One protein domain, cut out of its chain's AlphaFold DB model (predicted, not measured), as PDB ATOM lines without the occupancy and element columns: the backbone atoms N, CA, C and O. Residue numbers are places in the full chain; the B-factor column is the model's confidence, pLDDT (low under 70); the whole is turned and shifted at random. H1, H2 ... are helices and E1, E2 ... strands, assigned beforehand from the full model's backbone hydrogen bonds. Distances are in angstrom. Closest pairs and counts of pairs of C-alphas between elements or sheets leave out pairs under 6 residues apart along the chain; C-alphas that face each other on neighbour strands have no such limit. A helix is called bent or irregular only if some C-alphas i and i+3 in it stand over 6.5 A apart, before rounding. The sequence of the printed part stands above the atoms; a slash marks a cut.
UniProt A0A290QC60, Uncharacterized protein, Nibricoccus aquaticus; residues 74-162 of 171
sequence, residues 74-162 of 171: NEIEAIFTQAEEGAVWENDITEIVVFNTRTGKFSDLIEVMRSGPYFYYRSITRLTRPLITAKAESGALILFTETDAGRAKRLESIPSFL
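AT A GLANCE: This is residues 74 to 162 of the 171 residues of an uncharacterized protein of Nibricoccus aquaticus (UniProt A0A290QC60). A strongly twisted, curled sheet of four antiparallel strands has one irregular helix, H1, packed over one face, and a short arm with H2 leads away from this body, its residues 155 to 162 sticking out. A long loop, residues 124 to 141, runs from the edge strand E3 to the short edge strand E4. The printed part has 89 residues, with two named helices and four named strands along the chain as H1 E1 E2 E3 E4 H2; the sheet's order is E3 E2 E1 E4, and the class is mixed, helices and strands. The whole is compact, with a radius of gyration of the C-alphas of 13.8 A and spans of 44 by 33 by 24 A.

HOW THE PARTS SIT: H1, residues 74 to 86, is on the sheet of E1, residues 93 to 100, E2, residues 105 to 115, E3, residues 118 to 123, and E4, residues 142 to 144; with H1 on one face, this makes two layers. The closest C-alphas of H1 and E4 are those of Gly 86 and Phe 144, 6.9 A apart. H1 and E3 are near each other, with 6 pairs of C-alphas within 10 A. E1, E2 and E3 form a meander, each strand the antiparallel neighbour of the one before. Both E1 and E2, and E2 and E3, are hairpins. N 96 and O 110 are 2.8 A apart across E1 and E2, and N 113 and O 120 are 2.9 A apart across E2 and E3, within hydrogen-bond range. E4 is the antiparallel neighbour of E1, with N 97 and O 143 at 2.9 A; E1 to E4 make a Greek key, a meander whose first strand also pairs with the fourth. H2, residues 148 to 157, is not on the sheet and is apart from H1. Every O i to N i+4 pair is within hydrogen-bond range in H2, and 7 of 9 are in H1.

IN THESE COORDINATES: H1 begins at C-alpha 74, (69.811, 92.098, 24.102), and measures 18.9 A; it is irregular, with C-alphas 82 and 85 7.9 A apart. E1 measures 22.0 A. E2 measures 29.5 A and bends by 50 degrees at residue 108. E3 measures 16.9 A and E4 6.8 A. H2 measures 14.3 A and ends at C-alpha 157, (106.317, 81.155, 25.967).

THE WHOLE: The C-alphas of Asn 74 and Phe 161, the two farthest apart, are 44.8 A apart. Without residues 155 to 162, which stand free, the body spans 34 by 30 by 24 A. The printed part has no cut. The link from E3 to E4, 18 residues, is long. The mean pLDDT of the printed part is 86.1; residues 133 to 138 are under 70.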
ATOM      1  N   ASN A  74      69.882  91.939  22.646       89.56
ATOM      2  CA  ASN A  74      69.811  92.098  24.102       89.56
ATOM      3  C   ASN A  74      70.460  90.928  24.855       89.56
ATOM      4  O   ASN A  74      71.080  91.136  25.892       89.56
ATOM      5  N   GLU A  75      70.321  89.697  24.356       92.06
ATOM      6  CA  GLU A  75      70.982  88.534  24.961       92.06
ATOM      7  C   GLU A  75      72.497  88.625  24.799       92.06
ATOM      8  O   GLU A  75      73.229  88.361  25.749       92.06
ATOM      9  N   ILE A  76      72.969  89.044  23.621       92.12
ATOM     10  CA  ILE A  76      74.397  89.263  23.365       92.12
ATOM     11  C   ILE A  76      74.946  90.329  24.312       92.12
ATOM     12  O   ILE A  76      75.998  90.114  24.908       92.12
ATOM     13  N   GLU A  77      74.231  91.442  24.483       93.38
ATOM     14  CA  GLU A  77      74.618  92.507  25.408       93.38
ATOM     15  C   GLU A  77      74.696  92.002  26.852       93.38
ATOM     16  O   GLU A  77      75.721  92.180  27.502       93.38
ATOM     17  N   ALA A  78      73.673  91.290  27.330       92.44
ATOM     18  CA  ALA A  78      73.659  90.747  28.687       92.44
ATOM     19  C   ALA A  78      74.810  89.756  28.937       92.44
ATOM     20  O   ALA A  78      75.482  89.829  29.969       92.44
ATOM     21  N   ILE A  79      75.066  88.852  27.983       92.44
ATOM     22  CA  ILE A  79      76.173  87.889  28.062       92.44
ATOM     23  C   ILE A  79      77.517  88.623  28.040       92.44
ATOM     24  O   ILE A  79      78.411  88.281  28.813       92.44
ATOM     25  N   PHE A  80      77.664  89.630  27.176       92.75
ATOM     26  CA  PHE A  80      78.885  90.419  27.094       92.75
ATOM     27  C   PHE A  80      79.156  91.166  28.398       92.75
ATOM     28  O   PHE A  80      80.257  91.054  28.918       92.75
ATOM     29  N   THR A  81      78.163  91.848  28.974       91.94
ATOM     30  CA  THR A  81      78.309  92.547  30.260       91.94
ATOM     31  C   THR A  81      78.704  91.594  31.385       91.94
ATOM     32  O   THR A  81      79.543  91.934  32.215       91.94
ATOM     33  N   GLN A  82      78.154  90.377  31.410       90.88
ATOM     34  CA  GLN A  82      78.531  89.381  32.415       90.88
ATOM     35  C   GLN A  82      79.979  88.891  32.249       90.88
ATOM     36  O   GLN A  82      80.642  88.581  33.236       90.88
ATOM     37  N   ALA A  83      80.459  88.802  31.011       89.12
ATOM     38  CA  ALA A  83      81.780  88.287  30.675       89.12
ATOM     39  C   ALA A  83      82.806  89.391  30.348       89.12
ATOM     40  O   ALA A  83      83.905  89.076  29.887       89.12
ATOM     41  N   GLU A  84      82.480  90.667  30.593       89.25
ATOM     42  CA  GLU A  84      83.269  91.837  30.174       89.25
ATOM     43  C   GLU A  84      84.707  91.793  30.706       89.25
ATOM     44  O   GLU A  84      85.636  92.218  30.025       89.25
ATOM     45  N   GLU A  85      84.921  91.208  31.884       86.88
ATOM     46  CA  GLU A  85      86.249  91.042  32.487       86.88
ATOM     47  C   GLU A  85      87.224  90.254  31.586       86.88
ATOM     48  O   GLU A  85      88.440  90.449  31.634       86.88
ATOM     49  N   GLY A  86      86.702  89.379  30.722       83.69
ATOM     50  CA  GLY A  86      87.484  88.641  29.733       83.69
ATOM     51  C   GLY A  86      87.825  89.437  28.470       83.69
ATOM     52  O   GLY A  86      88.648  88.970  27.675       83.69
ATOM     53  N   ALA A  87      87.220  90.613  28.277       88.94
ATOM     54  CA  ALA A  87      87.355  91.408  27.067       88.94
ATOM     55  C   ALA A  87      88.739  92.044  26.956       88.94
ATOM     56  O   ALA A  87      89.215  92.762  27.838       88.94
ATOM     57  N   VAL A  88      89.378  91.813  25.811       88.62
ATOM     58  CA  VAL A  88      90.651  92.447  25.486       88.62
ATOM     59  C   VAL A  88      90.386  93.617  24.548       88.62
ATOM     60  O   VAL A  88      89.929  93.437  23.417       88.62
ATOM     61  N   TRP A  89      90.664  94.819  25.044       90.31
ATOM     62  CA  TRP A  89      90.402  96.076  24.353       90.31
ATOM     63  C   TRP A  89      91.655  96.604  23.663       90.31
ATOM     64  O   TRP A  89      92.731  96.655  24.258       90.31
ATOM     65  N   GLU A  90      91.495  97.076  22.434       88.56
ATOM     66  CA  GLU A  90      92.507  97.857  21.726       88.56
ATOM     67  C   GLU A  90      91.786  98.886  20.856       88.56
ATOM     68  O   GLU A  90      90.887  98.532  20.095       88.56
ATOM     69  N   ASN A  91      92.158 100.160  21.016       90.38
ATOM     70  CA  ASN A  91      91.469 101.315  20.426       90.38
ATOM     71  C   ASN A  91      89.964 101.336  20.726       90.38
ATOM     72  O   ASN A  91      89.156 101.593  19.841       90.38
ATOM     73  N   ASP A  92      89.592 101.007  21.968       92.75
ATOM     74  CA  ASP A  92      88.195 100.934  22.419       92.75
ATOM     75  C   ASP A  92      87.325  99.926  21.644       92.75
ATOM     76  O   ASP A  92      86.097  99.955  21.727       92.75
ATOM     77  N   ILE A  93      87.967  98.983  20.951       92.81
ATOM     78  CA  ILE A  93      87.323  97.923  20.183       92.81
ATOM     79  C   ILE A  93      87.784  96.553  20.688       92.81
ATOM     80  O   ILE A  93      88.971  96.304  20.945       92.81
ATOM     81  N   THR A  94      86.832  95.633  20.791       93.38
ATOM     82  CA  THR A  94      87.075  94.211  21.013       93.38
ATOM     83  C   THR A  94      86.267  93.381  20.022       93.38
ATOM     84  O   THR A  94      85.191  93.782  19.589       93.38
ATOM     85  N   GLU A  95      86.792  92.224  19.634       94.00
ATOM     86  CA  GLU A  95      86.081  91.287  18.766       94.00
ATOM     87  C   GLU A  95      85.724  90.040  19.566       94.00
ATOM     88  O   GLU A  95      86.571  89.477  20.273       94.00
ATOM     89  N   ILE A  96      84.481  89.595  19.418       93.31
ATOM     90  CA  ILE A  96      83.946  88.403  20.063       93.31
ATOM     91  C   ILE A  96      83.350  87.454  19.030       93.31
ATOM     92  O   ILE A  96      82.904  87.853  17.951       93.31
ATOM     93  N   VAL A  97      83.302  86.178  19.393       93.31
ATOM     94  CA  VAL A  97      82.552  85.172  18.648       93.31
ATOM     95  C   VAL A  97      81.464  84.608  19.527       93.31
ATOM     96  O   VAL A  97      81.734  84.095  20.608       93.31
ATOM     97  N   VAL A  98      80.239  84.671  19.032       92.19
ATOM     98  CA  VAL A  98      79.045  84.225  19.730       92.19
ATOM     99  C   VAL A  98      78.697  82.797  19.317       92.19
ATOM    100  O   VAL A  98      78.820  82.392  18.151       92.19
ATOM    101  N   PHE A  99      78.283  82.011  20.307       89.00
ATOM    102  CA  PHE A  99      77.807  80.655  20.120       89.00
ATOM    103  C   PHE A  99      76.463  80.656  19.396       89.00
ATOM    104  O   PHE A  99      75.477  81.228  19.857       89.00
ATOM    105  N   ASN A 100      76.410  79.964  18.262       86.88
ATOM    106  CA  ASN A 100      75.184  79.786  17.512       86.88
ATOM    107  C   ASN A 100      74.500  78.492  17.964       86.88
ATOM    108  O   ASN A 100      74.983  77.387  17.696       86.88
ATOM    109  N   THR A 101      73.364  78.633  18.644       82.94
ATOM    110  CA  THR A 101      72.597  77.517  19.222       82.94
ATOM    111  C   THR A 101      72.042  76.569  18.161       82.94
ATOM    112  O   THR A 101      71.902  75.377  18.419       82.94
ATOM    113  N   ARG A 102      71.796  77.061  16.939       81.69
ATOM    114  CA  ARG A 102      71.329  76.245  15.812       81.69
ATOM    115  C   ARG A 102      72.426  75.326  15.279       81.69
ATOM    116  O   ARG A 102      72.153  74.170  14.976       81.69
ATOM    117  N   THR A 103      73.651  75.829  15.119       83.88
ATOM    118  CA  THR A 103      74.765  75.023  14.585       83.88
ATOM    119  C   THR A 103      75.575  74.318  15.668       83.88
ATOM    120  O   THR A 103      76.415  73.485  15.334       83.88
ATOM    121  N   GLY A 104      75.376  74.676  16.939       83.75
ATOM    122  CA  GLY A 104      76.173  74.193  18.064       83.75
ATOM    123  C   GLY A 104      77.635  74.643  17.992       83.75
ATOM    124  O   GLY A 104      78.526  73.918  18.429       83.75
ATOM    125  N   LYS A 105      77.908  75.788  17.352       86.50
ATOM    126  CA  LYS A 105      79.270  76.258  17.052       86.50
ATOM    127  C   LYS A 105      79.385  77.767  17.211       86.50
ATOM    128  O   LYS A 105      78.462  78.505  16.874       86.50
ATOM    129  N   PHE A 106      80.560  78.217  17.629       88.81
ATOM    130  CA  PHE A 106      80.969  79.617  17.567       88.81
ATOM    131  C   PHE A 106      81.093  80.053  16.108       88.81
ATOM    132  O   PHE A 106      81.910  79.507  15.367       88.81
ATOM    133  N   SER A 107      80.236  80.973  15.672       89.50
ATOM    134  CA  SER A 107      80.176  81.373  14.256       89.50
ATOM    135  C   SER A 107      79.710  82.804  14.015       89.50
ATOM    136  O   SER A 107      80.046  83.372  12.979       89.50
ATOM    137  N   ASP A 108      78.981  83.404  14.953       90.62
ATOM    138  CA  ASP A 108      78.496  84.769  14.801       90.62
ATOM    139  C   ASP A 108      79.580  85.734  15.307       90.62
ATOM    140  O   ASP A 108      79.868  85.796  16.500       90.62
ATOM    141  N   LEU A 109      80.241  86.431  14.380       92.94
ATOM    142  CA  LEU A 109      81.365  87.325  14.672       92.94
ATOM    143  C   LEU A 109      80.851  88.744  14.926       92.94
ATOM    144  O   LEU A 109      80.108  89.294  14.104       92.94
ATOM    145  N   ILE A 110      81.260  89.342  16.042       94.12
ATOM    146  CA  ILE A 110      80.793  90.663  16.463       94.12
ATOM    147  C   ILE A 110      81.976  91.519  16.907       94.12
ATOM    148  O   ILE A 110      82.820  91.094  17.688       94.12
ATOM    149  N   GLU A 111      82.002  92.746  16.412       94.75
ATOM    150  CA  GLU A 111      82.829  93.840  16.900       94.75
ATOM    151  C   GLU A 111      82.037  94.606  17.964       94.75
ATOM    152  O   GLU A 111      80.892  95.010  17.729       94.75
ATOM    153  N   VAL A 112      82.637  94.780  19.138       95.19
ATOM    154  CA  VAL A 112      82.091  95.563  20.244       95.19
ATOM    155  C   VAL A 112      82.965  96.792  20.432       95.19
ATOM    156  O   VAL A 112      84.166  96.688  20.677       95.19
ATOM    157  N   MET A 113      82.350  97.960  20.323       95.38
ATOM    158  CA  MET A 113      82.996  99.250  20.524       95.38
ATOM    159  C   MET A 113      82.473  99.877  21.810       95.38
ATOM    160  O   MET A 113      81.260  99.955  22.012       95.38
ATOM    161  N   ARG A 114      83.372 100.352  22.669       94.38
ATOM    162  CA  ARG A 114      82.999 101.105  23.871       94.38
ATOM    163  C   ARG A 114      83.083 102.603  23.607       94.38
ATOM    164  O   ARG A 114      84.024 103.084  22.987       94.38
ATOM    165  N   SER A 115      82.109 103.349  24.107       92.62
ATOM    166  CA  SER A 115      82.131 104.812  24.098       92.62
ATOM    167  C   SER A 115      81.506 105.325  25.388       92.62
ATOM    168  O   SER A 115      80.284 105.366  25.542       92.62
ATOM    169  N   GLY A 116      82.366 105.710  26.334       88.50
ATOM    170  CA  GLY A 116      81.945 106.066  27.686       88.50
ATOM    171  C   GLY A 116      81.301 104.862  28.390       88.50
ATOM    172  O   GLY A 116      81.955 103.825  28.484       88.50
ATOM    173  N   PRO A 117      80.049 104.970  28.876       87.69
ATOM    174  CA  PRO A 117      79.354 103.876  29.556       87.69
ATOM    175  C   PRO A 117      78.587 102.939  28.605       87.69
ATOM    176  O   PRO A 117      77.897 102.041  29.076       87.69
ATOM    177  N   TYR A 118      78.638 103.176  27.291       91.19
ATOM    178  CA  TYR A 118      77.829 102.450  26.312       91.19
ATOM    179  C   TYR A 118      78.672 101.504  25.459       91.19
ATOM    180  O   TYR A 118      79.791 101.838  25.057       91.19
ATOM    181  N   PHE A 119      78.078 100.358  25.123       94.06
ATOM    182  CA  PHE A 119      78.618  99.395  24.170       94.06
ATOM    183  C   PHE A 119      77.800  99.406  22.881       94.06
ATOM    184  O   PHE A 119      76.571  99.388  22.901       94.06
ATOM    185  N   TYR A 120      78.498  99.411  21.753       94.25
ATOM    186  CA  TYR A 120      77.921  99.322  20.421       94.25
ATOM    187  C   TYR A 120      78.370  98.024  19.775       94.25
ATOM    188  O   TYR A 120      79.549  97.683  19.817       94.25
ATOM    189  N   TYR A 121      77.432  97.321  19.151       94.12
ATOM    190  CA  TYR A 121      77.661  95.994  18.599       94.12
ATOM    191  C   TYR A 121      77.455  96.016  17.094       94.12
ATOM    192  O   TYR A 121      76.474  96.566  16.589       94.12
ATOM    193  N   ARG A 122      78.371  95.379  16.375       91.56
ATOM    194  CA  ARG A 122      78.339  95.307  14.920       91.56
ATOM    195  C   ARG A 122      78.743  93.920  14.458       91.56
ATOM    196  O   ARG A 122      79.799  93.423  14.826       91.56
ATOM    197  N   SER A 123      77.941  93.303  13.597       91.88
ATOM    198  CA  SER A 123      78.343  92.050  12.952       91.88
ATOM    199  C   SER A 123      79.475  92.285  11.951       91.88
ATOM    200  O   SER A 123      79.416  93.209  11.136       91.88
ATOM    201  N   ILE A 124      80.474  91.407  11.975       90.62
ATOM    202  CA  ILE A 124      81.614  91.420  11.051       90.62
ATOM    203  C   ILE A 124      81.685  90.104  10.272       90.62
ATOM    204  O   ILE A 124      81.132  89.086  10.681       90.62
ATOM    205  N   THR A 125      82.340  90.114   9.111       89.62
ATOM    206  CA  THR A 125      82.441  88.921   8.248       89.62
ATOM    207  C   THR A 125      83.670  88.068   8.541       89.62
ATOM    208  O   THR A 125      83.700  86.893   8.181       89.62
ATOM    209  N   ARG A 126      84.686  88.647   9.185       89.62
ATOM    210  CA  ARG A 126      85.932  87.985   9.574       89.62
ATOM    211  C   ARG A 126      86.504  88.654  10.816       89.62
ATOM    212  O   ARG A 126      86.352  89.862  10.962       89.62
ATOM    213  N   LEU A 127      87.190  87.877  11.649       87.94
ATOM    214  CA  LEU A 127      87.988  88.413  12.749       87.94
ATOM    215  C   LEU A 127      89.266  89.042  12.199       87.94
ATOM    216  O   LEU A 127      89.870  88.506  11.263       87.94
ATOM    217  N   THR A 128      89.691  90.149  12.793       87.69
ATOM    218  CA  THR A 128      91.028  90.706  12.574       87.69
ATOM    219  C   THR A 128      92.033  90.141  13.576       87.69
ATOM    220  O   THR A 128      93.230  90.114  13.293       87.69
ATOM    221  N   ARG A 129      91.544  89.606  14.702       85.38
ATOM    222  CA  ARG A 129      92.356  89.070  15.797       85.38
ATOM    223  C   ARG A 129      92.157  87.560  16.003       85.38
ATOM    224  O   ARG A 129      91.070  87.028  15.766       85.38
ATOM    225  N   PRO A 130      93.187  86.821  16.455       85.31
ATOM    226  CA  PRO A 130      93.051  85.396  16.737       85.31
ATOM    227  C   PRO A 130      92.226  85.144  18.005       85.31
ATOM    228  O   PRO A 130      92.289  85.902  18.967       85.31
ATOM    229  N   LEU A 131      91.487  84.036  18.035       85.56
ATOM    230  CA  LEU A 131      90.682  83.619  19.188       85.56
ATOM    231  C   LEU A 131      91.540  83.183  20.389       85.56
ATOM    232  O   LEU A 131      92.565  82.508  20.249       85.56
ATOM    233  N   ILE A 132      91.066  83.497  21.596       81.69
ATOM    234  CA  ILE A 132      91.588  82.957  22.854       81.69
ATOM    235  C   ILE A 132      90.851  81.649  23.159       81.69
ATOM    236  O   ILE A 132      89.917  81.600  23.952       81.69
ATOM    237  N   THR A 133      91.289  80.554  22.545       69.06
ATOM    238  CA  THR A 133      90.678  79.232  22.778       69.06
ATOM    239  C   THR A 133      91.009  78.665  24.162       69.06
ATOM    240  O   THR A 133      90.269  77.847  24.691       69.06
ATOM    241  N   ALA A 134      92.104  79.120  24.782       63.81
ATOM    242  CA  ALA A 134      92.566  78.621  26.079       63.81
ATOM    243  C   ALA A 134      91.617  78.945  27.249       63.81
ATOM    244  O   ALA A 134      91.682  78.282  28.278       63.81
ATOM    245  N   LYS A 135      90.751  79.955  27.092       58.56
ATOM    246  CA  LYS A 135      89.774  80.390  28.103       58.56
ATOM    247  C   LYS A 135      88.340  79.946  27.789       58.56
ATOM    248  O   LYS A 135      87.403  80.453  28.393       58.56
ATOM    249  N   ALA A 136      88.146  79.042  26.829       62.47
ATOM    250  CA  ALA A 136      86.823  78.508  26.536       62.47
ATOM    251  C   ALA A 136      86.385  77.570  27.675       62.47
ATOM    252  O   ALA A 136      86.678  76.376  27.661       62.47
ATOM    253  N   GLU A 137      85.728  78.124  28.692       61.78
ATOM    254  CA  GLU A 137      85.102  77.334  29.749       61.78
ATOM    255  C   GLU A 137      83.938  76.506  29.184       61.78
ATOM    256  O   GLU A 137      83.271  76.893  28.218       61.78
ATOM    257  N   SER A 138      83.686  75.341  29.786       60.12
ATOM    258  CA  SER A 138      82.550  74.495  29.413       60.12
ATOM    259  C   SER A 138      81.244  75.263  29.646       60.12
ATOM    260  O   SER A 138      80.904  75.566  30.786       60.12
ATOM    261  N   GLY A 139      80.519  75.580  28.570       72.69
ATOM    262  CA  GLY A 139      79.275  76.359  28.621       72.69
ATOM    263  C   GLY A 139      79.412  77.844  28.268       72.69
ATOM    264  O   GLY A 139      78.412  78.557  28.317       72.69
ATOM    265  N   ALA A 140      80.601  78.321  27.880       83.12
ATOM    266  CA  ALA A 140      80.770  79.692  27.404       83.12
ATOM    267  C   ALA A 140      79.895  79.976  26.166       83.12
ATOM    268  O   ALA A 140      79.876  79.198  25.211       83.12
ATOM    269  N   LEU A 141      79.190  81.113  26.168       89.50
ATOM    270  CA  LEU A 141      78.362  81.565  25.038       89.50
ATOM    271  C   LEU A 141      79.077  82.576  24.137       89.50
ATOM    272  O   LEU A 141      78.644  82.792  23.004       89.50
ATOM    273  N   ILE A 142      80.185  83.154  24.606       90.69
ATOM    274  CA  ILE A 142      81.054  84.020  23.813       90.69
ATOM    275  C   ILE A 142      82.523  83.644  24.003       90.69
ATOM    276  O   ILE A 142      82.924  83.175  25.066       90.69
ATOM    277  N   LEU A 143      83.322  83.868  22.964       91.25
ATOM    278  CA  LEU A 143      84.778  83.768  22.998       91.25
ATOM    279  C   LEU A 143      85.397  85.113  22.652       91.25
ATOM    280  O   LEU A 143      84.934  85.798  21.742       91.25
ATOM    281  N   PHE A 144      86.485  85.443  23.340       90.81
ATOM    282  CA  PHE A 144      87.247  86.663  23.108       90.81
ATOM    283  C   PHE A 144      88.413  86.436  22.153       90.81
ATOM    284  O   PHE A 144      88.929  85.322  21.997       90.81
ATOM    285  N   THR A 145      88.852  87.525  21.538       89.19
ATOM    286  CA  THR A 145      90.062  87.579  20.727       89.19
ATOM    287  C   THR A 145      91.266  88.079  21.521       89.19
ATOM    288  O   THR A 145      91.140  88.722  22.561       89.19
ATOM    289  N   GLU A 146      92.458  87.726  21.054       83.38
ATOM    290  CA  GLU A 146      93.732  88.134  21.634       83.38
ATOM    291  C   GLU A 146      94.268  89.391  20.949       83.38
ATOM    292  O   GLU A 146      94.125  89.557  19.741       83.38
ATOM    293  N   THR A 147      94.958  90.250  21.699       80.69
ATOM    294  CA  THR A 147      95.758  91.335  21.117       80.69
ATOM    295  C   THR A 147      97.071  90.827  20.537       80.69
ATOM    296  O   THR A 147      97.621  89.818  20.986       80.69
ATOM    297  N   ASP A 148      97.653  91.584  19.608       77.00
ATOM    298  CA  ASP A 148      98.969  91.265  19.045       77.00
ATOM    299  C   ASP A 148     100.063  91.173  20.119       77.00
ATOM    300  O   ASP A 148     100.915  90.283  20.075       77.00
ATOM    301  N   ALA A 149     100.000  92.026  21.146       75.50
ATOM    302  CA  ALA A 149     100.920  91.977  22.281       75.50
ATOM    303  C   ALA A 149     100.748  90.702  23.129       75.50
ATOM    304  O   ALA A 149     101.739  90.093  23.543       75.50
ATOM    305  N   GLY A 150      99.504  90.280  23.388       77.56
ATOM    306  CA  GLY A 150      99.222  89.019  24.082       77.56
ATOM    307  C   GLY A 150      99.725  87.822  23.282       77.56
ATOM    308  O   GLY A 150     100.419  86.952  23.814       77.56
ATOM    309  N   ARG A 151      99.485  87.853  21.968       77.88
ATOM    310  CA  ARG A 151      99.941  86.835  21.028       77.88
ATOM    311  C   ARG A 151     101.457  86.721  21.019       77.88
ATOM    312  O   ARG A 151     101.972  85.607  21.080       77.88
ATOM    313  N   ALA A 152     102.173  87.843  20.958       79.25
ATOM    314  CA  ALA A 152     103.632  87.861  20.984       79.25
ATOM    315  C   ALA A 152     104.169  87.179  22.252       79.25
ATOM    316  O   ALA A 152     104.944  86.229  22.150       79.25
ATOM    317  N   LYS A 153     103.648  87.557  23.429       82.38
ATOM    318  CA  LYS A 153     104.007  86.928  24.712       82.38
ATOM    319  C   LYS A 153     103.702  85.430  24.739       82.38
ATOM    320  O   LYS A 153     104.510  84.630  25.209       82.38
ATOM    321  N   ARG A 154     102.549  85.019  24.205       79.19
ATOM    322  CA  ARG A 154     102.190  83.601  24.091       79.19
ATOM    323  C   ARG A 154     103.187  82.856  23.205       79.19
ATOM    324  O   ARG A 154     103.682  81.809  23.606       79.19
ATOM    325  N   LEU A 155     103.522  83.393  22.031       81.00
ATOM    326  CA  LEU A 155     104.491  82.783  21.115       81.00
ATOM    327  C   LEU A 155     105.902  82.709  21.712       81.00
ATOM    328  O   LEU A 155     106.625  81.755  21.417       81.00
ATOM    329  N   GLU A 156     106.289  83.679  22.540       83.81
ATOM    330  CA  GLU A 156     107.540  83.653  23.306       83.81
ATOM    331  C   GLU A 156     107.561  82.521  24.334       83.81
ATOM    332  O   GLU A 156     108.584  81.858  24.473       83.81
ATOM    333  N   SER A 157     106.430  82.250  24.994       81.00
ATOM    334  CA  SER A 157     106.317  81.155  25.967       81.00
ATOM    335  C   SER A 157     106.289  79.754  25.336       81.00
ATOM    336  O   SER A 157     106.589  78.766  26.006       81.00
ATOM    337  N   ILE A 158     105.937  79.649  24.048       81.31
ATOM    338  CA  ILE A 158     105.911  78.376  23.321       81.31
ATOM    339  C   ILE A 158     107.352  77.979  22.948       81.31
ATOM    340  O   ILE A 158     108.059  78.781  22.326       81.31
ATOM    341  N   PRO A 159     107.789  76.737  23.251       83.75
ATOM    342  CA  PRO A 159     109.093  76.233  22.830       83.75
ATOM    343  C   PRO A 159     109.290  76.391  21.321       83.75
ATOM    344  O   PRO A 159     108.383  76.119  20.537       83.75
ATOM    345  N   SER A 160     110.490  76.788  20.896       77.81
ATOM    346  CA  SER A 160     110.784  77.186  19.509       77.81
ATOM    347  C   SER A 160     110.392  76.130  18.466       77.81
ATOM    348  O   SER A 160     109.977  76.482  17.368       77.81
ATOM    349  N   PHE A 161     110.483  74.845  18.821       80.94
ATOM    350  CA  PHE A 161     110.156  73.706  17.957       80.94
ATOM    351  C   PHE A 161     108.646  73.410  17.835       80.94
ATOM    352  O   PHE A 161     108.254  72.638  16.965       80.94
ATOM    353  N   LEU A 162     107.800  74.019  18.675       81.19
ATOM    354  CA  LEU A 162     106.330  73.950  18.606       81.19
ATOM    355  C   LEU A 162     105.703  75.259  18.108       81.19
ATOM    356  O   LEU A 162     104.478  75.372  18.025       81.19
TER     357      LEU A 162